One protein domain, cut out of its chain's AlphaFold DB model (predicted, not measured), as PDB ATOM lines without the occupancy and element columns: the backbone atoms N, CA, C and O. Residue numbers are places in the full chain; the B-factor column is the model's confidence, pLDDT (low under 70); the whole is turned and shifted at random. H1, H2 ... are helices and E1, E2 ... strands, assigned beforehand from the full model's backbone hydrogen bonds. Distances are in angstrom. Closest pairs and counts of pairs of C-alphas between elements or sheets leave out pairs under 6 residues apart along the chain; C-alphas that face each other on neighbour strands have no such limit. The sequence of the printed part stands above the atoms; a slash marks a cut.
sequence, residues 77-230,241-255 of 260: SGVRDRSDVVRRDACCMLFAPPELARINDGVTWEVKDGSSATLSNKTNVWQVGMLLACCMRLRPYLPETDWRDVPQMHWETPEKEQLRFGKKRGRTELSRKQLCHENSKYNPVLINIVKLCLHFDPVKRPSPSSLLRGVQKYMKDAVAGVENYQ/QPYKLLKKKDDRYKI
ATOM      1  N   SER A  77     -76.991  85.131  44.479       83.19
ATOM      2  CA  SER A  77     -76.575  85.137  45.889       83.19
ATOM      3  C   SER A  77     -77.770  85.106  46.839       83.19
ATOM      4  O   SER A  77     -77.730  84.397  47.841       83.19
ATOM      5  N   GLY A  78     -78.881  85.760  46.487       82.25
ATOM      6  CA  GLY A  78     -80.116  85.714  47.264       82.25
ATOM      7  C   GLY A  78     -80.695  84.301  47.357       82.25
ATOM      8  O   GLY A  78     -81.283  83.936  48.376       82.25
ATOM      9  N   VAL A  79     -80.500  83.463  46.339       82.88
ATOM     10  CA  VAL A  79     -80.872  82.043  46.411       82.88
ATOM     11  C   VAL A  79     -79.892  81.283  47.303       82.88
ATOM     12  O   VAL A  79     -80.312  80.569  48.212       82.88
ATOM     13  N   ARG A  80     -78.585  81.443  47.070       85.00
ATOM     14  CA  ARG A  80     -77.538  80.717  47.810       85.00
ATOM     15  C   ARG A  80     -77.573  80.969  49.312       85.00
ATOM     16  O   ARG A  80     -77.371  80.027  50.076       85.00
ATOM     17  N   ASP A  81     -77.879  82.198  49.707       82.88
ATOM     18  CA  ASP A  81     -77.858  82.652  51.097       82.88
ATOM     19  C   ASP A  81     -79.242  82.586  51.763       82.88
ATOM     20  O   ASP A  81     -79.442  83.119  52.853       82.88
ATOM     21  N   ARG A  82     -80.205  81.886  51.138       79.75
ATOM     22  CA  ARG A  82     -81.549  81.636  51.695       79.75
ATOM     23  C   ARG A  82     -82.315  82.932  52.004       79.75
ATOM     24  O   ARG A  82     -82.912  83.075  53.076       79.75
ATOM     25  N   SER A  83     -82.308  83.873  51.056       74.38
ATOM     26  CA  SER A  83     -83.080  85.123  51.146       74.38
ATOM     27  C   SER A  83     -84.583  84.877  51.353       74.38
ATOM     28  O   SER A  83     -85.091  83.766  51.186       74.38
ATOM     29  N   ASP A  84     -85.329  85.944  51.649       62.94
ATOM     30  CA  ASP A  84     -86.792  85.934  51.797       62.94
ATOM     31  C   ASP A  84     -87.567  85.290  50.639       62.94
ATOM     32  O   ASP A  84     -88.684  84.805  50.825       62.94
ATOM     33  N   VAL A  85     -86.993  85.253  49.437       62.56
ATOM     34  CA  VAL A  85     -87.606  84.569  48.294       62.56
ATOM     35  C   VAL A  85     -87.581  83.056  48.504       62.56
ATOM     36  O   VAL A  85     -88.627  82.423  48.428       62.56
ATOM     37  N   VAL A  86     -86.429  82.505  48.895       65.19
ATOM     38  CA  VAL A  86     -86.282  81.087  49.269       65.19
ATOM     39  C   VAL A  86     -87.136  80.757  50.495       65.19
ATOM     40  O   VAL A  86     -87.628  79.640  50.634       65.19
ATOM     41  N   ARG A  87     -87.386  81.741  51.373       62.22
ATOM     42  CA  ARG A  87     -88.235  81.546  52.557       62.22
ATOM     43  C   ARG A  87     -89.692  81.205  52.243       62.22
ATOM     44  O   ARG A  87     -90.358  80.666  53.126       62.22
ATOM     45  N   ARG A  88     -90.179  81.529  51.046       62.34
ATOM     46  CA  ARG A  88     -91.563  81.287  50.609       62.34
ATOM     47  C   ARG A  88     -91.688  80.104  49.649       62.34
ATOM     48  O   ARG A  88     -92.773  79.860  49.125       62.34
ATOM     49  N   ASP A  89     -90.595  79.385  49.404       64.62
ATOM     50  CA  ASP A  89     -90.581  78.304  48.429       64.62
ATOM     51  C   ASP A  89     -91.355  77.083  48.920       64.62
ATOM     52  O   ASP A  89     -91.204  76.614  50.048       64.62
ATOM     53  N   ALA A  90     -92.161  76.524  48.019       58.75
ATOM     54  CA  ALA A  90     -92.804  75.242  48.231       58.75
ATOM     55  C   ALA A  90     -91.746  74.127  48.160       58.75
ATOM     56  O   ALA A  90     -91.367  73.698  47.066       58.75
ATOM     57  N   CYS A  91     -91.295  73.661  49.324       72.19
ATOM     58  CA  CYS A  91     -90.569  72.409  49.499       72.19
ATOM     59  C   CYS A  91     -91.472  71.408  50.230       72.19
ATOM     60  O   CYS A  91     -92.228  71.791  51.119       72.19
ATOM     61  N   CYS A  92     -91.419  70.128  49.861       79.75
ATOM     62  CA  CYS A  92     -92.024  69.085  50.688       79.75
ATOM     63  C   CYS A  92     -91.127  68.873  51.916       79.75
ATOM     64  O   CYS A  92     -90.007  68.377  51.758       79.75
ATOM     65  N   MET A  93     -91.568  69.283  53.111       82.62
ATOM     66  CA  MET A  93     -90.660  69.381  54.262       82.62
ATOM     67  C   MET A  93     -90.203  68.019  54.777       82.62
ATOM     68  O   MET A  93     -89.047  67.897  55.198       82.62
ATOM     69  N   LEU A  94     -91.025  66.974  54.621       86.19
ATOM     70  CA  LEU A  94     -90.616  65.580  54.851       86.19
ATOM     71  C   LEU A  94     -89.329  65.196  54.097       86.19
ATOM     72  O   LEU A  94     -88.541  64.395  54.597       86.19
ATOM     73  N   PHE A  95     -89.082  65.798  52.927       89.31
ATOM     74  CA  PHE A  95     -87.908  65.554  52.079       89.31
ATOM     75  C   PHE A  95     -86.907  66.712  52.075       89.31
ATOM     76  O   PHE A  95     -85.851  66.592  51.450       89.31
ATOM     77  N   ALA A  96     -87.210  67.832  52.739       88.00
ATOM     78  CA  ALA A  96     -86.378  69.025  52.680       88.00
ATOM     79  C   ALA A  96     -84.940  68.723  53.142       88.00
ATOM     80  O   ALA A  96     -84.731  68.011  54.121       88.00
ATOM     81  N   PRO A  97     -83.906  69.231  52.467       90.62
ATOM     82  CA  PRO A  97     -82.559  69.172  53.018       90.62
ATOM     83  C   PRO A  97     -82.452  70.047  54.277       90.62
ATOM     84  O   PRO A  97     -83.131  71.070  54.337       90.62
ATOM     85  N   PRO A  98     -81.602  69.702  55.263       90.25
ATOM     86  CA  PRO A  98     -81.434  70.482  56.493       90.25
ATOM     87  C   PRO A  98     -81.179  71.974  56.253       90.25
ATOM     88  O   PRO A  98     -81.732  72.822  56.946       90.25
ATOM     89  N   GLU A  99     -80.394  72.322  55.232       88.81
ATOM     90  CA  GLU A  99     -80.117  73.719  54.887       88.81
ATOM     91  C   GLU A  99     -81.337  74.495  54.345       88.81
ATOM     92  O   GLU A  99     -81.312  75.725  54.346       88.81
ATOM     93  N   LEU A 100     -82.407  73.795  53.940       86.56
ATOM     94  CA  LEU A 100     -83.710  74.338  53.523       86.56
ATOM     95  C   LEU A 100     -84.857  73.997  54.489       86.56
ATOM     96  O   LEU A 100     -86.002  74.357  54.220       86.56
ATOM     97  N   ALA A 101     -84.584  73.315  55.599       85.19
ATOM     98  CA  ALA A 101     -85.600  72.933  56.568       85.19
ATOM     99  C   ALA A 101     -85.651  73.924  57.735       85.19
ATOM    100  O   ALA A 101     -84.636  74.482  58.163       85.19
ATOM    101  N   ARG A 102     -86.851  74.114  58.281       80.81
ATOM    102  CA  ARG A 102     -87.078  74.880  59.507       80.81
ATOM    103  C   ARG A 102     -87.528  73.963  60.622       80.81
ATOM    104  O   ARG A 102     -88.105  72.907  60.372       80.81
ATOM    105  N   ILE A 103     -87.261  74.384  61.849       77.38
ATOM    106  CA  ILE A 103     -87.910  73.785  63.010       77.38
ATOM    107  C   ILE A 103     -89.379  74.215  63.070       77.38
ATOM    108  O   ILE A 103     -89.799  75.146  62.385       77.38
ATOM    109  N   ASN A 104     -90.168  73.497  63.866       68.88
ATOM    110  CA  ASN A 104     -91.630  73.601  63.923       68.88
ATOM    111  C   ASN A 104     -92.151  74.946  64.496       68.88
ATOM    112  O   ASN A 104     -93.316  75.069  64.844       68.88
ATOM    113  N   ASP A 105     -91.289  75.961  64.620       69.50
ATOM    114  CA  ASP A 105     -91.685  77.353  64.866       69.50
ATOM    115  C   ASP A 105     -91.935  78.131  63.558       69.50
ATOM    116  O   ASP A 105     -92.373  79.278  63.593       69.50
ATOM    117  N   GLY A 106     -91.641  77.527  62.399       67.12
ATOM    118  CA  GLY A 106     -91.843  78.114  61.074       67.12
ATOM    119  C   GLY A 106     -90.867  79.240  60.709       67.12
ATOM    120  O   GLY A 106     -90.907  79.735  59.577       67.12
ATOM    121  N   VAL A 107     -89.960  79.620  61.612       72.50
ATOM    122  CA  VAL A 107     -89.090  80.802  61.479       72.50
ATOM    123  C   VAL A 107     -87.614  80.422  61.564       72.50
ATOM    124  O   VAL A 107     -86.797  80.923  60.791       72.50
ATOM    125  N   THR A 108     -87.259  79.508  62.460       80.12
ATOM    126  CA  THR A 108     -85.873  79.160  62.750       80.12
ATOM    127  C   THR A 108     -85.384  78.075  61.797       80.12
ATOM    128  O   THR A 108     -85.948  76.985  61.695       80.12
ATOM    129  N   TRP A 109     -84.286  78.362  61.097       84.56
ATOM    130  CA  TRP A 109     -83.606  77.380  60.256       84.56
ATOM    131  C   TRP A 109     -83.011  76.248  61.090       84.56
ATOM    132  O   TRP A 109     -82.429  76.473  62.152       84.56
ATOM    133  N   GLU A 110     -83.092  75.029  60.564       85.12
ATOM    134  CA  GLU A 110     -82.448  73.870  61.176       85.12
ATOM    135  C   GLU A 110     -80.914  74.012  61.168       85.12
ATOM    136  O   GLU A 110     -80.241  73.674  62.147       85.12
ATOM    137  N   VAL A 111     -80.367  74.566  60.079       86.62
ATOM    138  CA  VAL A 111     -78.941  74.881  59.938       86.62
ATOM    139  C   VAL A 111     -78.722  76.386  60.072       86.62
ATOM    140  O   VAL A 111     -79.250  77.178  59.285       86.62
ATOM    141  N   LYS A 112     -77.920  76.782  61.065       82.62
ATOM    142  CA  LYS A 112     -77.487  78.175  61.263       82.62
ATOM    143  C   LYS A 112     -76.571  78.640  60.127       82.62
ATOM    144  O   LYS A 112     -76.037  77.814  59.393       82.62
ATOM    145  N   ASP A 113     -76.412  79.951  59.987       81.25
ATOM    146  CA  ASP A 113     -75.638  80.569  58.905       81.25
ATOM    147  C   ASP A 113     -74.190  80.063  58.809       81.25
ATOM    148  O   ASP A 113     -73.613  79.553  59.772       81.25
ATOM    149  N   GLY A 114     -73.609  80.200  57.615       81.69
ATOM    150  CA  GLY A 114     -72.279  79.697  57.271       81.69
ATOM    151  C   GLY A 114     -72.304  78.710  56.102       81.69
ATOM    152  O   GLY A 114     -73.296  78.577  55.390       81.69
ATOM    153  N   SER A 115     -71.199  77.989  55.903       81.31
ATOM    154  CA  SER A 115     -71.007  77.108  54.742       81.31
ATOM    155  C   SER A 115     -72.003  75.947  54.662       81.31
ATOM    156  O   SER A 115     -72.422  75.581  53.566       81.31
ATOM    157  N   SER A 116     -72.425  75.388  55.799       85.00
ATOM    158  CA  SER A 116     -73.447  74.332  55.842       85.00
ATOM    159  C   SER A 116     -74.862  74.849  55.560       85.00
ATOM    160  O   SER A 116     -75.762  74.053  55.320       85.00
ATOM    161  N   ALA A 117     -75.064  76.166  55.583       85.56
ATOM    162  CA  ALA A 117     -76.328  76.826  55.281       85.56
ATOM    163  C   ALA A 117     -76.430  77.273  53.814       85.56
ATOM    164  O   ALA A 117     -77.531  77.496  53.316       85.56
ATOM    165  N   THR A 118     -75.300  77.400  53.116       88.06
ATOM    166  CA  THR A 118     -75.275  77.850  51.725       88.06
ATOM    167  C   THR A 118     -75.831  76.778  50.793       88.06
ATOM    168  O   THR A 118     -75.327  75.652  50.733       88.06
ATOM    169  N   LEU A 119     -76.834  77.145  49.994       88.81
ATOM    170  CA  LEU A 119     -77.406  76.232  49.012       88.81
ATOM    171  C   LEU A 119     -76.416  75.934  47.890       88.81
ATOM    172  O   LEU A 119     -75.674  76.799  47.416       88.81
ATOM    173  N   SER A 120     -76.432  74.690  47.428       88.94
ATOM    174  CA  SER A 120     -75.576  74.246  46.333       88.94
ATOM    175  C   SER A 120     -76.243  73.143  45.519       88.94
ATOM    176  O   SER A 120     -77.363  72.703  45.783       88.94
ATOM    177  N   ASN A 121     -75.525  72.632  44.523       87.19
ATOM    178  CA  ASN A 121     -75.931  71.434  43.799       87.19
ATOM    179  C   ASN A 121     -76.016  70.182  44.702       87.19
ATOM    180  O   ASN A 121     -76.670  69.210  44.328       87.19
ATOM    181  N   LYS A 122     -75.403  70.202  45.893       91.88
ATOM    182  CA  LYS A 122     -75.495  69.131  46.900       91.88
ATOM    183  C   LYS A 122     -76.793  69.167  47.715       91.88
ATOM    184  O   LYS A 122     -77.105  68.206  48.415       91.88
ATOM    185  N   THR A 123     -77.578  70.233  47.594       89.88
ATOM    186  CA  THR A 123     -78.897  70.349  48.228       89.88
ATOM    187  C   THR A 123     -79.875  69.317  47.658       89.88
ATOM    188  O   THR A 123     -80.495  68.577  48.416       89.88
ATOM    189  N   ASN A 124     -79.896  69.125  46.333       88.31
ATOM    190  CA  ASN A 124     -80.712  68.079  45.697       88.31
ATOM    191  C   ASN A 124     -80.240  66.650  46.040       88.31
ATOM    192  O   ASN A 124     -81.025  65.706  45.978       88.31
ATOM    193  N   VAL A 125     -78.954  66.464  46.370       94.12
ATOM    194  CA  VAL A 125     -78.383  65.136  46.668       94.12
ATOM    195  C   VAL A 125     -79.030  64.528  47.912       94.12
ATOM    196  O   VAL A 125     -79.302  63.331  47.926       94.12
ATOM    197  N   TRP A 126     -79.357  65.353  48.908       93.50
ATOM    198  CA  TRP A 126     -80.138  64.920  50.064       93.50
ATOM    199  C   TRP A 126     -81.491  64.341  49.653       93.50
ATOM    200  O   TRP A 126     -81.836  63.240  50.065       93.50
ATOM    201  N   GLN A 127     -82.240  65.052  48.806       90.12
ATOM    202  CA  GLN A 127     -83.579  64.633  48.382       90.12
ATOM    203  C   GLN A 127     -83.535  63.314  47.604       90.12
ATOM    204  O   GLN A 127     -84.383  62.451  47.807       90.12
ATOM    205  N   VAL A 128     -82.502  63.113  46.777       91.62
ATOM    206  CA  VAL A 128     -82.236  61.813  46.140       91.62
ATOM    207  C   VAL A 128     -81.971  60.732  47.192       91.62
ATOM    208  O   VAL A 128     -82.532  59.645  47.099       91.62
ATOM    209  N   GLY A 129     -81.158  61.027  48.210       93.38
ATOM    210  CA  GLY A 129     -80.911  60.120  49.333       93.38
ATOM    211  C   GLY A 129     -82.186  59.746  50.092       93.38
ATOM    212  O   GLY A 129     -82.390  58.571  50.379       93.38
ATOM    213  N   MET A 130     -83.064  60.717  50.355       93.06
ATOM    214  CA  MET A 130     -84.349  60.498  51.023       93.06
ATOM    215  C   MET A 130     -85.251  59.586  50.192       93.06
ATOM    216  O   MET A 130     -85.787  58.627  50.731       93.06
ATOM    217  N   LEU A 131     -85.364  59.830  48.880       90.88
ATOM    218  CA  LEU A 131     -86.130  58.973  47.969       90.88
ATOM    219  C   LEU A 131     -85.599  57.536  47.964       90.88
ATOM    220  O   LEU A 131     -86.376  56.594  48.081       90.88
ATOM    221  N   LEU A 132     -84.278  57.359  47.876       90.12
ATOM    222  CA  LEU A 132     -83.662  56.033  47.915       90.12
ATOM    223  C   LEU A 132     -83.895  55.332  49.257       90.12
ATOM    224  O   LEU A 132     -84.221  54.152  49.263       90.12
ATOM    225  N   ALA A 133     -83.771  56.045  50.378       91.81
ATOM    226  CA  ALA A 133     -84.053  55.498  51.703       91.81
ATOM    227  C   ALA A 133     -85.531  55.106  51.861       91.81
ATOM    228  O   ALA A 133     -85.819  54.039  52.390       91.81
ATOM    229  N   CYS A 134     -86.459  55.915  51.343       88.12
ATOM    230  CA  CYS A 134     -87.887  55.593  51.294       88.12
ATOM    231  C   CYS A 134     -88.135  54.306  50.498       88.12
ATOM    232  O   CYS A 134     -88.792  53.395  50.992       88.12
ATOM    233  N   CYS A 135     -87.525  54.170  49.314       85.81
ATOM    234  CA  CYS A 135     -87.586  52.931  48.539       85.81
ATOM    235  C   CYS A 135     -86.975  51.742  49.293       85.81
ATOM    236  O   CYS A 135     -87.537  50.656  49.267       85.81
ATOM    237  N   MET A 136     -85.841  51.931  49.974       84.19
ATOM    238  CA  MET A 136     -85.174  50.856  50.716       84.19
ATOM    239  C   MET A 136     -85.958  50.402  51.950       84.19
ATOM    240  O   MET A 136     -85.879  49.235  52.335       84.19
ATOM    241  N   ARG A 137     -86.707  51.316  52.566       86.31
ATOM    242  CA  ARG A 137     -87.574  51.060  53.717       86.31
ATOM    243  C   ARG A 137     -89.006  50.694  53.325       86.31
ATOM    244  O   ARG A 137     -89.788  50.389  54.208       86.31
ATOM    245  N   LEU A 138     -89.330  50.737  52.029       81.50
ATOM    246  CA  LEU A 138     -90.674  50.519  51.482       81.50
ATOM    247  C   LEU A 138     -91.731  51.433  52.120       81.50
ATOM    248  O   LEU A 138     -92.871  51.046  52.331       81.50
ATOM    249  N   ARG A 139     -91.355  52.688  52.397       80.62
ATOM    250  CA  ARG A 139     -92.253  53.696  52.973       80.62
ATOM    251  C   ARG A 139     -92.374  54.931  52.089       80.62
ATOM    252  O   ARG A 139     -91.421  55.272  51.390       80.62
ATOM    253  N   PRO A 140     -93.516  55.639  52.127       80.00
ATOM    254  CA  PRO A 140     -93.698  56.879  51.371       80.00
ATOM    255  C   PRO A 140     -92.837  58.039  51.896       80.00
ATOM    256  O   PRO A 140     -92.547  58.963  51.141       80.00
ATOM    257  N   TYR A 141     -92.427  57.998  53.165       86.31
ATOM    258  CA  TYR A 141     -91.504  58.941  53.804       86.31
ATOM    259  C   TYR A 141     -90.757  58.256  54.958       86.31
ATOM    260  O   TYR A 141     -91.042  57.108  55.308       86.31
ATOM    261  N   LEU A 142     -89.792  58.962  55.552       89.81
ATOM    262  CA  LEU A 142     -89.092  58.517  56.756       89.81
ATOM    263  C   LEU A 142     -89.746  59.151  57.993       89.81
ATOM    264  O   LEU A 142     -89.726  60.378  58.095       89.81
ATOM    265  N   PRO A 143     -90.293  58.366  58.939       90.38
ATOM    266  CA  PRO A 143     -90.908  58.902  60.153       90.38
ATOM    267  C   PRO A 143     -89.984  59.820  60.957       90.38
ATOM    268  O   PRO A 143     -90.446  60.732  61.624       90.38
ATOM    269  N   GLU A 144     -88.663  59.658  60.855       92.88
ATOM    270  CA  GLU A 144     -87.694  60.491  61.568       92.88
ATOM    271  C   GLU A 144     -87.678  61.964  61.103       92.88
ATOM    272  O   GLU A 144     -87.008  62.788  61.736       92.88
ATOM    273  N   THR A 145     -88.367  62.310  60.006       90.38
ATOM    274  CA  THR A 145     -88.504  63.685  59.487       90.38
ATOM    275  C   THR A 145     -89.914  64.270  59.615       90.38
ATOM    276  O   THR A 145     -90.117  65.420  59.217       90.38
ATOM    277  N   ASP A 146     -90.867  63.537  60.201       88.75
ATOM    278  CA  ASP A 146     -92.269  63.952  60.375       88.75
ATOM    279  C   ASP A 146     -92.424  65.284  61.125       88.75
ATOM    280  O   ASP A 146     -93.278  66.107  60.796       88.75
ATOM    281  N   TRP A 147     -91.518  65.555  62.062       87.50
ATOM    282  CA  TRP A 147     -91.507  66.733  62.915       87.50
ATOM    283  C   TRP A 147     -91.441  68.060  62.167       87.50
ATOM    284  O   TRP A 147     -91.647  69.116  62.772       87.50
ATOM    285  N   ARG A 148     -91.115  68.011  60.874       85.50
ATOM    286  CA  ARG A 148     -91.040  69.163  59.979       85.50
ATOM    287  C   ARG A 148     -92.389  69.595  59.418       85.50
ATOM    288  O   ARG A 148     -92.515  70.760  59.067       85.50
ATOM    289  N   ASP A 149     -93.350  68.678  59.331       80.88
ATOM    290  CA  ASP A 149     -94.687  68.929  58.770       80.88
ATOM    291  C   ASP A 149     -95.817  68.629  59.772       80.88
ATOM    292  O   ASP A 149     -96.960  69.032  59.557       80.88
ATOM    293  N   VAL A 150     -95.515  67.939  60.876       79.94
ATOM    294  CA  VAL A 150     -96.513  67.424  61.818       79.94
ATOM    295  C   VAL A 150     -96.370  68.091  63.198       79.94
ATOM    296  O   VAL A 150     -95.248  68.262  63.692       79.94
ATOM    297  N   PRO A 151     -97.476  68.478  63.870       80.69
ATOM    298  CA  PRO A 151     -97.448  68.950  65.257       80.69
ATOM    299  C   PRO A 151     -96.898  67.901  66.232       80.69
ATOM    300  O   PRO A 151     -97.129  66.708  66.062       80.69
ATOM    301  N   GLN A 152     -96.232  68.348  67.305       80.12
ATOM    302  CA  GLN A 152     -95.514  67.471  68.248       80.12
ATOM    303  C   GLN A 152     -96.325  66.305  68.821       80.12
ATOM    304  O   GLN A 152     -95.792  65.215  69.000       80.12
ATOM    305  N   MET A 153     -97.610  66.519  69.082       81.00
ATOM    306  CA  MET A 153     -98.504  65.499  69.637       81.00
ATOM    307  C   MET A 153     -98.808  64.332  68.677       81.00
ATOM    308  O   MET A 153     -99.428  63.359  69.091       81.00
ATOM    309  N   HIS A 154     -98.389  64.428  67.413       84.38
ATOM    310  CA  HIS A 154     -98.650  63.441  66.363       84.38
ATOM    311  C   HIS A 154     -97.366  62.883  65.734       84.38
ATOM    312  O   HIS A 154     -97.431  62.265  64.676       84.38
ATOM    313  N   TRP A 155     -96.201  63.117  66.348       89.06
ATOM    314  CA  TRP A 155     -94.952  62.528  65.870       89.06
ATOM    315  C   TRP A 155     -94.953  61.012  66.084       89.06
ATOM    316  O   TRP A 155     -95.186  60.534  67.193       89.06
ATOM    317  N   GLU A 156     -94.634  60.267  65.032       88.31
ATOM    318  CA  GLU A 156     -94.394  58.825  65.068       88.31
ATOM    319  C   GLU A 156     -93.071  58.503  65.763       88.31
ATOM    320  O   GLU A 156     -92.961  57.511  66.482       88.31
ATOM    321  N   THR A 157     -92.050  59.337  65.545       90.00
ATOM    322  CA  THR A 157     -90.701  59.093  66.067       90.00
ATOM    323  C   THR A 157     -90.415  59.956  67.300       90.00
ATOM    324  O   THR A 157     -90.530  61.185  67.221       90.00
ATOM    325  N   PRO A 158     -89.950  59.373  68.424       90.38
ATOM    326  CA  PRO A 158     -89.520  60.136  69.595       90.38
ATOM    327  C   PRO A 158     -88.397  61.126  69.270       90.38
ATOM    328  O   PRO A 158     -87.499  60.821  68.488       90.38
ATOM    329  N   GLU A 159     -88.369  62.276  69.950       88.75
ATOM    330  CA  GLU A 159     -87.418  63.369  69.674       88.75
ATOM    331  C   GLU A 159     -85.955  62.892  69.553       88.75
ATOM    332  O   GLU A 159     -85.272  63.197  68.581       88.75
ATOM    333  N   LYS A 160     -85.494  62.029  70.467       89.88
ATOM    334  CA  LYS A 160     -84.117  61.493  70.477       89.88
ATOM    335  C   LYS A 160     -83.743  60.648  69.250       89.88
ATOM    336  O   LYS A 160     -82.559  60.381  69.038       89.88
ATOM    337  N   GLU A 161     -84.720  60.189  68.480       90.69
ATOM    338  CA  GLU A 161     -84.531  59.351  67.294       90.69
ATOM    339  C   GLU A 161     -84.802  60.097  65.988       90.69
ATOM    340  O   GLU A 161     -84.401  59.623  64.925       90.69
ATOM    341  N   GLN A 162     -85.386  61.292  66.073       91.31
ATOM    342  CA  GLN A 162     -85.631  62.155  64.928       91.31
ATOM    343  C   GLN A 162     -84.333  62.586  64.258       91.31
ATOM    344  O   GLN A 162     -83.314  62.854  64.904       91.31
ATOM    345  N   LEU A 163     -84.398  62.718  62.940       91.31
ATOM    346  CA  LEU A 163     -83.311  63.209  62.119       91.31
ATOM    347  C   LEU A 163     -83.238  64.732  62.248       91.31
ATOM    348  O   LEU A 163     -84.100  65.438  61.728       91.31
ATOM    349  N   ARG A 164     -82.210  65.233  62.946       88.12
ATOM    350  CA  ARG A 164     -81.994  66.656  63.252       88.12
ATOM    351  C   ARG A 164     -80.520  67.059  63.147       88.12
ATOM    352  O   ARG A 164     -79.642  66.368  63.656       88.12
ATOM    353  N   PHE A 165     -80.242  68.242  62.593       82.94
ATOM    354  CA  PHE A 165     -78.883  68.807  62.521       82.94
ATOM    355  C   PHE A 165     -78.350  69.192  63.916       82.94
ATOM    356  O   PHE A 165     -77.148  69.140  64.190       82.94
ATOM    357  N   GLY A 166     -79.249  69.568  64.832       73.44
ATOM    358  CA  GLY A 166     -78.921  69.944  66.206       73.44
ATOM    359  C   GLY A 166     -78.696  68.731  67.112       73.44
ATOM    360  O   GLY A 166     -79.655  68.158  67.622       73.44
ATOM    361  N   LYS A 167     -77.426  68.414  67.411       63.78
ATOM    362  CA  LYS A 167     -76.991  67.254  68.228       63.78
ATOM    363  C   LYS A 167     -77.661  67.090  69.608       63.78
ATOM    364  O   LYS A 167     -77.510  66.046  70.224       63.78
ATOM    365  N   LYS A 168     -78.352  68.112  70.129       76.75
ATOM    366  CA  LYS A 168     -78.991  68.080  71.459       76.75
ATOM    367  C   LYS A 168     -80.395  67.463  71.471       76.75
ATOM    368  O   LYS A 168     -80.858  67.103  72.544       76.75
ATOM    369  N   ARG A 169     -81.081  67.384  70.324       80.19
ATOM    370  CA  ARG A 169     -82.511  67.024  70.244       80.19
ATOM    371  C   ARG A 169     -82.811  65.868  69.293       80.19
ATOM    372  O   ARG A 169     -83.964  65.634  68.995       80.19
ATOM    373  N   GLY A 170     -81.807  65.175  68.771       87.25
ATOM    374  CA  GLY A 170     -82.018  64.102  67.803       87.25
ATOM    375  C   GLY A 170     -80.707  63.567  67.247       87.25
ATOM    376  O   GLY A 170     -79.630  63.831  67.790       87.25
ATOM    377  N   ARG A 171     -80.803  62.821  66.148       89.88
ATOM    378  CA  ARG A 171     -79.676  62.177  65.469       89.88
ATOM    379  C   ARG A 171     -79.351  62.894  64.172       89.88
ATOM    380  O   ARG A 171     -80.239  63.280  63.425       89.88
ATOM    381  N   THR A 172     -78.068  62.986  63.853       88.56
ATOM    382  CA  THR A 172     -77.613  63.537  62.570       88.56
ATOM    383  C   THR A 172     -77.459  62.469  61.494       88.56
ATOM    384  O   THR A 172     -77.057  62.793  60.389       88.56
ATOM    385  N   GLU A 173     -77.664  61.187  61.800       89.38
ATOM    386  CA  GLU A 173     -77.477  60.092  60.846       89.38
ATOM    387  C   GLU A 173     -78.392  58.920  61.199       89.38
ATOM    388  O   GLU A 173     -78.626  58.628  62.376       89.38
ATOM    389  N   LEU A 174     -78.872  58.219  60.172       88.81
ATOM    390  CA  LEU A 174     -79.569  56.949  60.340       88.81
ATOM    391  C   LEU A 174     -78.563  55.806  60.464       88.81
ATOM    392  O   LEU A 174     -77.584  55.701  59.713       88.81
ATOM    393  N   SER A 175     -78.843  54.892  61.389       88.19
ATOM    394  CA  SER A 175     -78.122  53.625  61.438       88.19
ATOM    395  C   SER A 175     -78.426  52.777  60.196       88.19
ATOM    396  O   SER A 175     -79.399  52.995  59.477       88.19
ATOM    397  N   ARG A 176     -77.598  51.755  59.946       84.94
ATOM    398  CA  ARG A 176     -77.825  50.821  58.831       84.94
ATOM    399  C   ARG A 176     -79.197  50.142  58.921       84.94
ATOM    400  O   ARG A 176     -79.849  49.993  57.895       84.94
ATOM    401  N   LYS A 177     -79.608  49.754  60.133       85.44
ATOM    402  CA  LYS A 177     -80.887  49.075  60.380       85.44
ATOM    403  C   LYS A 177     -82.084  49.986  60.100       85.44
ATOM    404  O   LYS A 177     -83.071  49.520  59.570       85.44
ATOM    405  N   GLN A 178     -81.966  51.285  60.380       88.31
ATOM    406  CA  GLN A 178     -83.045  52.257  60.148       88.31
ATOM    407  C   GLN A 178     -83.223  52.641  58.667       88.31
ATOM    408  O   GLN A 178     -84.274  53.141  58.284       88.31
ATOM    409  N   LEU A 179     -82.199  52.433  57.830       87.00
ATOM    410  CA  LEU A 179     -82.245  52.747  56.395       87.00
ATOM    411  C   LEU A 179     -82.918  51.668  55.542       87.00
ATOM    412  O   LEU A 179     -83.227  51.928  54.384       87.00
ATOM    413  N   CYS A 180     -83.058  50.454  56.069       85.50
ATOM    414  CA  CYS A 180     -83.509  49.297  55.309       85.50
ATOM    415  C   CYS A 180     -84.798  48.760  55.919       85.50
ATOM    416  O   CYS A 180     -84.963  48.794  57.136       85.50
ATOM    417  N   HIS A 181     -85.670  48.217  55.077       82.12
ATOM    418  CA  HIS A 181     -86.738  47.343  55.537       82.12
ATOM    419  C   HIS A 181     -86.144  46.136  56.278       82.12
ATOM    420  O   HIS A 181     -85.109  45.610  55.858       82.12
ATOM    421  N   GLU A 182     -86.782  45.688  57.357       77.94
ATOM    422  CA  GLU A 182     -86.257  44.616  58.216       77.94
ATOM    423  C   GLU A 182     -86.071  43.288  57.471       77.94
ATOM    424  O   GLU A 182     -85.064  42.606  57.659       77.94
ATOM    425  N   ASN A 183     -86.963  43.007  56.519       72.81
ATOM    426  CA  ASN A 183     -86.930  41.806  55.680       72.81
ATOM    427  C   ASN A 183     -86.020  41.931  54.442       72.81
ATOM    428  O   ASN A 183     -85.923  41.005  53.634       72.81
ATOM    429  N   SER A 184     -85.355  43.080  54.253       73.50
ATOM    430  CA  SER A 184     -84.510  43.350  53.086       73.50
ATOM    431  C   SER A 184     -83.032  43.436  53.443       73.50
ATOM    432  O   SER A 184     -82.587  44.320  54.178       73.50
ATOM    433  N   LYS A 185     -82.217  42.600  52.800       77.12
ATOM    434  CA  LYS A 185     -80.762  42.721  52.873       77.12
ATOM    435  C   LYS A 185     -80.245  43.497  51.668       77.12
ATOM    436  O   LYS A 185     -80.092  42.931  50.596       77.12
ATOM    437  N   TYR A 186     -79.953  44.784  51.826       77.88
ATOM    438  CA  TYR A 186     -79.354  45.586  50.753       77.88
ATOM    439  C   TYR A 186     -77.830  45.482  50.720       77.88
ATOM    440  O   TYR A 186     -77.170  45.384  51.765       77.88
ATOM    441  N   ASN A 187     -77.278  45.598  49.511       79.00
ATOM    442  CA  ASN A 187     -75.840  45.628  49.300       79.00
ATOM    443  C   ASN A 187     -75.186  46.776  50.109       79.00
ATOM    444  O   ASN A 187     -75.658  47.920  50.047       79.00
ATOM    445  N   PRO A 188     -74.079  46.519  50.837       84.00
ATOM    446  CA  PRO A 188     -73.380  47.535  51.627       84.00
ATOM    447  C   PRO A 188     -72.974  48.788  50.842       84.00
ATOM    448  O   PRO A 188     -72.970  49.886  51.394       84.00
ATOM    449  N   VAL A 189     -72.655  48.651  49.556       83.88
ATOM    450  CA  VAL A 189     -72.302  49.768  48.677       83.88
ATOM    451  C   VAL A 189     -73.491  50.700  48.468       83.88
ATOM    452  O   VAL A 189     -73.329  51.913  48.594       83.88
ATOM    453  N   LEU A 190     -74.687  50.160  48.207       84.81
ATOM    454  CA  LEU A 190     -75.903  50.967  48.067       84.81
ATOM    455  C   LEU A 190     -76.214  51.705  49.373       84.81
ATOM    456  O   LEU A 190     -76.456  52.910  49.357       84.81
ATOM    457  N   ILE A 191     -76.110  51.009  50.508       88.81
ATOM    458  CA  ILE A 191     -76.288  51.604  51.839       88.81
ATOM    459  C   ILE A 191     -75.312  52.768  52.046       88.81
ATOM    460  O   ILE A 191     -75.713  53.841  52.497       88.81
ATOM    461  N   ASN A 192     -74.039  52.586  51.694       90.44
ATOM    462  CA  ASN A 192     -73.027  53.632  51.825       90.44
ATOM    463  C   ASN A 192     -73.306  54.824  50.902       90.44
ATOM    464  O   ASN A 192     -73.157  55.966  51.331       90.44
ATOM    465  N   ILE A 193     -73.756  54.587  49.666       90.69
ATOM    466  CA  ILE A 193     -74.167  55.656  48.746       90.69
ATOM    467  C   ILE A 193     -75.313  56.476  49.350       90.69
ATOM    468  O   ILE A 193     -75.242  57.706  49.355       90.69
ATOM    469  N   VAL A 194     -76.340  55.820  49.897       93.12
ATOM    470  CA  VAL A 194     -77.481  56.508  50.521       93.12
ATOM    471  C   VAL A 194     -77.040  57.296  51.755       93.12
ATOM    472  O   VAL A 194     -77.385  58.471  51.875       93.12
ATOM    473  N   LYS A 195     -76.193  56.720  52.616       94.19
ATOM    474  CA  LYS A 195     -75.610  57.434  53.767       94.19
ATOM    475  C   LYS A 195     -74.832  58.682  53.357       94.19
ATOM    476  O   LYS A 195     -75.017  59.734  53.959       94.19
ATOM    477  N   LEU A 196     -74.013  58.590  52.308       93.75
ATOM    478  CA  LEU A 196     -73.271  59.736  51.779       93.75
ATOM    479  C   LEU A 196     -74.206  60.848  51.285       93.75
ATOM    480  O   LEU A 196     -73.896  62.029  51.442       93.75
ATOM    481  N   CYS A 197     -75.350  60.486  50.696       95.62
ATOM    482  CA  CYS A 197     -76.356  61.453  50.264       95.62
ATOM    483  C   CYS A 197     -77.063  62.128  51.449       95.62
ATOM    484  O   CYS A 197     -77.343  63.323  51.390       95.62
ATOM    485  N   LEU A 198     -77.307  61.373  52.524       94.62
ATOM    486  CA  LEU A 198     -78.027  61.797  53.729       94.62
ATOM    487  C   LEU A 198     -77.127  62.393  54.824       94.62
ATOM    488  O   LEU A 198     -77.545  62.511  55.975       94.62
ATOM    489  N   HIS A 199     -75.900  62.807  54.502       93.12
ATOM    490  CA  HIS A 199     -75.127  63.606  55.447       93.12
ATOM    491  C   HIS A 199     -75.812  64.950  55.686       93.12
ATOM    492  O   HIS A 199     -76.110  65.690  54.750       93.12
ATOM    493  N   PHE A 200     -76.015  65.294  56.954       91.06
ATOM    494  CA  PHE A 200     -76.671  66.542  57.329       91.06
ATOM    495  C   PHE A 200     -75.914  67.777  56.848       91.06
ATOM    496  O   PHE A 200     -76.524  68.691  56.304       91.06
ATOM    497  N   ASP A 201     -74.587  67.774  56.980       89.69
ATOM    498  CA  ASP A 201     -73.728  68.829  56.449       89.69
ATOM    499  C   ASP A 201     -73.597  68.698  54.920       89.69
ATOM    500  O   ASP A 201     -72.977  67.733  54.447       89.69
ATOM    501  N   PRO A 202     -74.140  69.643  54.126       89.06
ATOM    502  CA  PRO A 202     -74.102  69.552  52.671       89.06
ATOM    503  C   PRO A 202     -72.676  69.506  52.127       89.06
ATOM    504  O   PRO A 202     -72.453  68.910  51.074       89.06
ATOM    505  N   VAL A 203     -71.686  70.052  52.841       89.81
ATOM    506  CA  VAL A 203     -70.281  70.009  52.414       89.81
ATOM    507  C   VAL A 203     -69.776  68.567  52.313       89.81
ATOM    508  O   VAL A 203     -69.034  68.251  51.378       89.81
ATOM    509  N   LYS A 204     -70.245  67.674  53.193       92.44
ATOM    510  CA  LYS A 204     -69.851  66.256  53.251       92.44
ATOM    511  C   LYS A 204     -70.552  65.379  52.216       92.44
ATOM    512  O   LYS A 204     -70.089  64.274  51.942       92.44
ATOM    513  N   ARG A 205     -71.640  65.859  51.608       94.44
ATOM    514  CA  ARG A 205     -72.337  65.126  50.543       94.44
ATOM    515  C   ARG A 205     -71.474  65.061  49.275       94.44
ATOM    516  O   ARG A 205     -70.694  65.985  49.002       94.44
ATOM    517  N   PRO A 206     -71.607  64.016  48.444       95.25
ATOM    518  CA  PRO A 206     -70.969  63.993  47.136       95.25
ATOM    519  C   PRO A 206     -71.561  65.078  46.228       95.25
ATOM    520  O   PRO A 206     -72.714  65.477  46.371       95.25
ATOM    521  N   SER A 207     -70.782  65.551  45.252       92.94
ATOM    522  CA  SER A 207     -71.363  66.319  44.142       92.94
ATOM    523  C   SER A 207     -72.262  65.409  43.287       92.94
ATOM    524  O   SER A 207     -71.985  64.206  43.224       92.94
ATOM    525  N   PRO A 208     -73.265  65.937  42.561       89.94
ATOM    526  CA  PRO A 208     -74.080  65.132  41.649       89.94
ATOM    527  C   PRO A 208     -73.249  64.323  40.642       89.94
ATOM    528  O   PRO A 208     -73.502  63.140  40.436       89.94
ATOM    529  N   SER A 209     -72.197  64.919  40.074       88.12
ATOM    530  CA  SER A 209     -71.303  64.229  39.137       88.12
ATOM    531  C   SER A 209     -70.502  63.113  39.813       88.12
ATOM    532  O   SER A 209     -70.308  62.051  39.225       88.12
ATOM    533  N   SER A 210     -70.035  63.328  41.049       90.62
ATOM    534  CA  SER A 210     -69.346  62.290  41.829       90.62
ATOM    535  C   SER A 210     -70.290  61.152  42.218       90.62
ATOM    536  O   SER A 210     -69.900  59.992  42.116       90.62
ATOM    537  N   LEU A 211     -71.526  61.474  42.611       90.50
ATOM    538  CA  LEU A 211     -72.568  60.494  42.911       90.50
ATOM    539  C   LEU A 211     -72.880  59.641  41.679       90.50
ATOM    540  O   LEU A 211     -72.851  58.417  41.769       90.50
ATOM    541  N   LEU A 212     -73.094  60.270  40.518       86.88
ATOM    542  CA  LEU A 212     -73.359  59.567  39.263       86.88
ATOM    543  C   LEU A 212     -72.222  58.608  38.901       86.88
ATOM    544  O   LEU A 212     -72.487  57.448  38.597       86.88
ATOM    545  N   ARG A 213     -70.962  59.059  38.982       84.69
ATOM    546  CA  ARG A 213     -69.800  58.185  38.746       84.69
ATOM    547  C   ARG A 213     -69.763  57.012  39.721       84.69
ATOM    548  O   ARG A 213     -69.475  55.896  39.301       84.69
ATOM    549  N   GLY A 214     -70.060  57.255  40.999       81.62
ATOM    550  CA  GLY A 214     -70.159  56.211  42.017       81.62
ATOM    551  C   GLY A 214     -71.213  55.170  41.652       81.62
ATOM    552  O   GLY A 214     -70.894  53.994  41.531       81.62
ATOM    553  N   VAL A 215     -72.444  55.601  41.377       81.00
ATOM    554  CA  VAL A 215     -73.542  54.710  40.968       81.00
ATOM    555  C   VAL A 215     -73.173  53.925  39.706       81.00
ATOM    556  O   VAL A 215     -73.277  52.703  39.694       81.00
ATOM    557  N   GLN A 216     -72.675  54.591  38.662       79.44
ATOM    558  CA  GLN A 216     -72.285  53.939  37.408       79.44
ATOM    559  C   GLN A 216     -71.172  52.905  37.593       79.44
ATOM    560  O   GLN A 216     -71.201  51.869  36.933       79.44
ATOM    561  N   LYS A 217     -70.213  53.163  38.490       78.50
ATOM    562  CA  LYS A 217     -69.152  52.207  38.820       78.50
ATOM    563  C   LYS A 217     -69.727  50.901  39.368       78.50
ATOM    564  O   LYS A 217     -69.269  49.843  38.969       78.50
ATOM    565  N   TYR A 218     -70.727  50.971  40.246       68.88
ATOM    566  CA  TYR A 218     -71.271  49.792  40.932       68.88
ATOM    567  C   TYR A 218     -72.476  49.150  40.233       68.88
ATOM    568  O   TYR A 218     -72.806  48.001  40.519       68.88
ATOM    569  N   MET A 219     -73.121  49.855  39.298       63.41
ATOM    570  CA  MET A 219     -74.187  49.285  38.469       63.41
ATOM    571  C   MET A 219     -73.677  48.483  37.267       63.41
ATOM    572  O   MET A 219     -74.424  47.648  36.764       63.41
ATOM    573  N   LYS A 220     -72.444  48.715  36.791       51.88
ATOM    574  CA  LYS A 220     -71.898  48.001  35.621       51.88
ATOM    575  C   LYS A 220     -71.794  46.483  35.824       51.88
ATOM    576  O   LYS A 220     -71.960  45.760  34.851       51.88
ATOM    577  N   ASP A 221     -71.642  46.036  37.070       46.06
ATOM    578  CA  ASP A 221     -71.398  44.626  37.410       46.06
ATOM    579  C   ASP A 221     -72.534  43.986  38.246       46.06
ATOM    580  O   ASP A 221     -72.329  42.964  38.887       46.06
ATOM    581  N   ALA A 222     -73.736  44.587  38.273       48.72
ATOM    582  CA  ALA A 222     -74.907  44.109  39.037       48.72
ATOM    583  C   ALA A 222     -74.646  43.836  40.539       48.72
ATOM    584  O   ALA A 222     -75.270  42.968  41.144       48.72
ATOM    585  N   VAL A 223     -73.744  44.599  41.163       47.12
ATOM    586  CA  VAL A 223     -73.367  44.395  42.574       47.12
ATOM    587  C   VAL A 223     -74.328  45.110  43.531       47.12
ATOM    588  O   VAL A 223     -74.484  44.698  44.672       47.12
ATOM    589  N   ALA A 224     -75.001  46.182  43.103       45.53
ATOM    590  CA  ALA A 224     -75.790  47.034  43.994       45.53
ATOM    591  C   ALA A 224     -77.307  46.797  43.858       45.53
ATOM    592  O   ALA A 224     -77.894  47.103  42.823       45.53
ATOM    593  N   GLY A 225     -77.947  46.307  44.924       56.53
ATOM    594  CA  GLY A 225     -79.392  46.065  44.980       56.53
ATOM    595  C   GLY A 225     -79.836  45.406  46.289       56.53
ATOM    596  O   GLY A 225     -79.127  45.485  47.296       56.53
ATOM    597  N   VAL A 226     -81.004  44.760  46.268       53.38
ATOM    598  CA  VAL A 226     -81.427  43.811  47.309       53.38
ATOM    599  C   VAL A 226     -80.656  42.513  47.076       53.38
ATOM    600  O   VAL A 226     -80.798  41.903  46.023       53.38
ATOM    601  N   GLU A 227     -79.818  42.117  48.031       52.28
ATOM    602  CA  GLU A 227     -79.108  40.836  48.014       52.28
ATOM    603  C   GLU A 227     -80.083  39.678  48.219       52.28
ATOM    604  O   GLU A 227     -79.983  38.699  47.499       52.28
ATOM    605  N   ASN A 228     -81.016  39.804  49.172       53.19
ATOM    606  CA  ASN A 228     -82.095  38.849  49.440       53.19
ATOM    607  C   ASN A 228     -83.277  39.571  50.118       53.19
ATOM    608  O   ASN A 228     -83.059  40.441  50.967       53.19
ATOM    609  N   TYR A 229     -84.506  39.193  49.758       48.53
ATOM    610  CA  TYR A 229     -85.744  39.567  50.456       48.53
ATOM    611  C   TYR A 229     -86.354  38.300  51.059       48.53
ATOM    612  O   TYR A 229     -86.557  37.331  50.325       48.53
ATOM    613  N   GLN A 230     -86.625  38.282  52.363       50.25
ATOM    614  CA  GLN A 230     -87.301  37.153  53.006       50.25
ATOM    615  C   GLN A 230     -88.791  37.471  53.144       50.25
ATOM    616  O   GLN A 230     -89.174  38.295  53.964       50.25
ATOM    617  N   GLN A 241     -98.253  45.844  49.761       41.78
ATOM    618  CA  GLN A 241     -99.464  45.764  48.918       41.78
ATOM    619  C   GLN A 241     -99.785  47.104  48.199       41.78
ATOM    620  O   GLN A 241     -99.776  48.143  48.852       41.78
ATOM    621  N   PRO A 242    -100.161  47.182  46.891       37.75
ATOM    622  CA  PRO A 242    -100.128  46.223  45.792       37.75
ATOM    623  C   PRO A 242     -99.499  46.854  44.519       37.75
ATOM    624  O   PRO A 242    -100.176  47.067  43.510       37.75
ATOM    625  N   TYR A 243     -98.198  47.142  44.491       39.28
ATOM    626  CA  TYR A 243     -97.508  47.187  43.193       39.28
ATOM    627  C   TYR A 243     -97.039  45.772  42.900       39.28
ATOM    628  O   TYR A 243     -95.870  45.474  43.114       39.28
ATOM    629  N   LYS A 244     -97.985  44.902  42.498       38.19
ATOM    630  CA  LYS A 244     -97.799  43.463  42.236       38.19
ATOM    631  C   LYS A 244     -96.381  43.194  41.728       38.19
ATOM    632  O   LYS A 244     -96.086  43.436  40.556       38.19
ATOM    633  N   LEU A 245     -95.504  42.727  42.618       37.59
ATOM    634  CA  LEU A 245     -94.166  42.291  42.254       37.59
ATOM    635  C   LEU A 245     -94.349  41.070  41.357       37.59
ATOM    636  O   LEU A 245     -94.612  39.962  41.818       37.59
ATOM    637  N   LEU A 246     -94.291  41.288  40.044       40.88
ATOM    638  CA  LEU A 246     -94.453  40.211  39.079       40.88
ATOM    639  C   LEU A 246     -93.194  39.353  39.119       40.88
ATOM    640  O   LEU A 246     -92.155  39.742  38.581       40.88
ATOM    641  N   LYS A 247     -93.298  38.174  39.732       37.16
ATOM    642  CA  LYS A 247     -92.298  37.123  39.582       37.16
ATOM    643  C   LYS A 247     -92.411  36.580  38.159       37.16
ATOM    644  O   LYS A 247     -93.335  35.837  37.832       37.16
ATOM    645  N   LYS A 248     -91.504  36.990  37.268       45.72
ATOM    646  CA  LYS A 248     -91.314  36.264  36.006       45.72
ATOM    647  C   LYS A 248     -90.592  34.945  36.283       45.72
ATOM    648  O   LYS A 248     -89.842  34.851  37.247       45.72
ATOM    649  N   LYS A 249     -90.763  33.975  35.377       43.97
ATOM    650  CA  LYS A 249     -90.055  32.678  35.363       43.97
ATOM    651  C   LYS A 249     -88.513  32.780  35.395       43.97
ATOM    652  O   LYS A 249     -87.872  31.764  35.609       43.97
ATOM    653  N   ASP A 250     -87.948  33.986  35.251       43.00
ATOM    654  CA  ASP A 250     -86.504  34.257  35.196       43.00
ATOM    655  C   ASP A 250     -85.985  35.083  36.401       43.00
ATOM    656  O   ASP A 250     -85.073  35.892  36.234       43.00
ATOM    657  N   ASP A 251     -86.616  34.996  37.579       40.72
ATOM    658  CA  ASP A 251     -86.181  35.652  38.837       40.72
ATOM    659  C   ASP A 251     -85.977  37.183  38.799       40.72
ATOM    660  O   ASP A 251     -85.279  37.772  39.625       40.72
ATOM    661  N   ARG A 252     -86.636  37.890  37.874       38.00
ATOM    662  CA  ARG A 252     -86.605  39.361  37.809       38.00
ATOM    663  C   ARG A 252     -87.943  39.962  38.221       38.00
ATOM    664  O   ARG A 252     -88.945  39.759  37.535       38.00
ATOM    665  N   TYR A 253     -87.933  40.746  39.297       37.94
ATOM    666  CA  TYR A 253     -89.090  41.502  39.776       37.94
ATOM    667  C   TYR A 253     -89.295  42.795  38.967       37.94
ATOM    668  O   TYR A 253     -88.340  43.508  38.650       37.94
ATOM    669  N   LYS A 254     -90.554  43.121  38.646       39.41
ATOM    670  CA  LYS A 254     -90.971  44.435  38.127       39.41
ATOM    671  C   LYS A 254     -92.005  45.065  39.060       39.41
ATOM    672  O   LYS A 254     -92.892  44.368  39.537       39.41
ATOM    673  N   ILE A 255     -91.908  46.383  39.230       35.84
ATOM    674  CA  ILE A 255     -92.877  47.236  39.933       35.84
ATOM    675  C   ILE A 255     -93.732  47.954  38.871       35.84
ATOM    676  O   ILE A 255     -93.174  48.581  37.969       35.84
TER     677      ILE A 255
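AT A GLANCE: This is residues 77 to 230 and 241 to 255 of the 260 residues of the protein "Protein kinase domain-containing protein" of Aureobasidium pullulans (UniProt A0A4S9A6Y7). This domain has little regular structure: H4 packs on H2 and H5 among long loops, with sheet E1-E2 and H1 at opposite ends. Of 169 printed residues, 54 are in named elements, H1 H2 H3 E1 H4 H5 E2, mostly helix. It is compact, radius of gyration of the C-alphas 17.3 A, spanning 55 by 39 by 27 A.

HOW THE PARTS SIT: E1, residues 184 to 186, and E2, residues 226 to 229, are antiparallel; N 185 and O 228 are 3.0 A apart. H4, residues 188 to 197, and H5, residues 208 to 219, form a hairpin, closest C-alphas 193 and 211, 7.7 A. H4 touches H2, residues 123 to 137, closest C-alphas 129 and 197, 4.8 A. Every O i to N i+4 pair is within hydrogen-bond range in H4 and H5, 10 of 11 in H2. H3, residues 143 to 148, has 0 of 2, and 2 of 3 O i to N i+3.

IN THESE COORDINATES: H1, residues 77 to 80, begins at C-alpha (-76.575, 85.137, 45.889); E2 ends at (-85.744, 39.567, 50.456).

THE WHOLE: Across the cut, C-alphas 230 and 241 are 15.5 A apart. Residues 241 to 255 are under pLDDT 70.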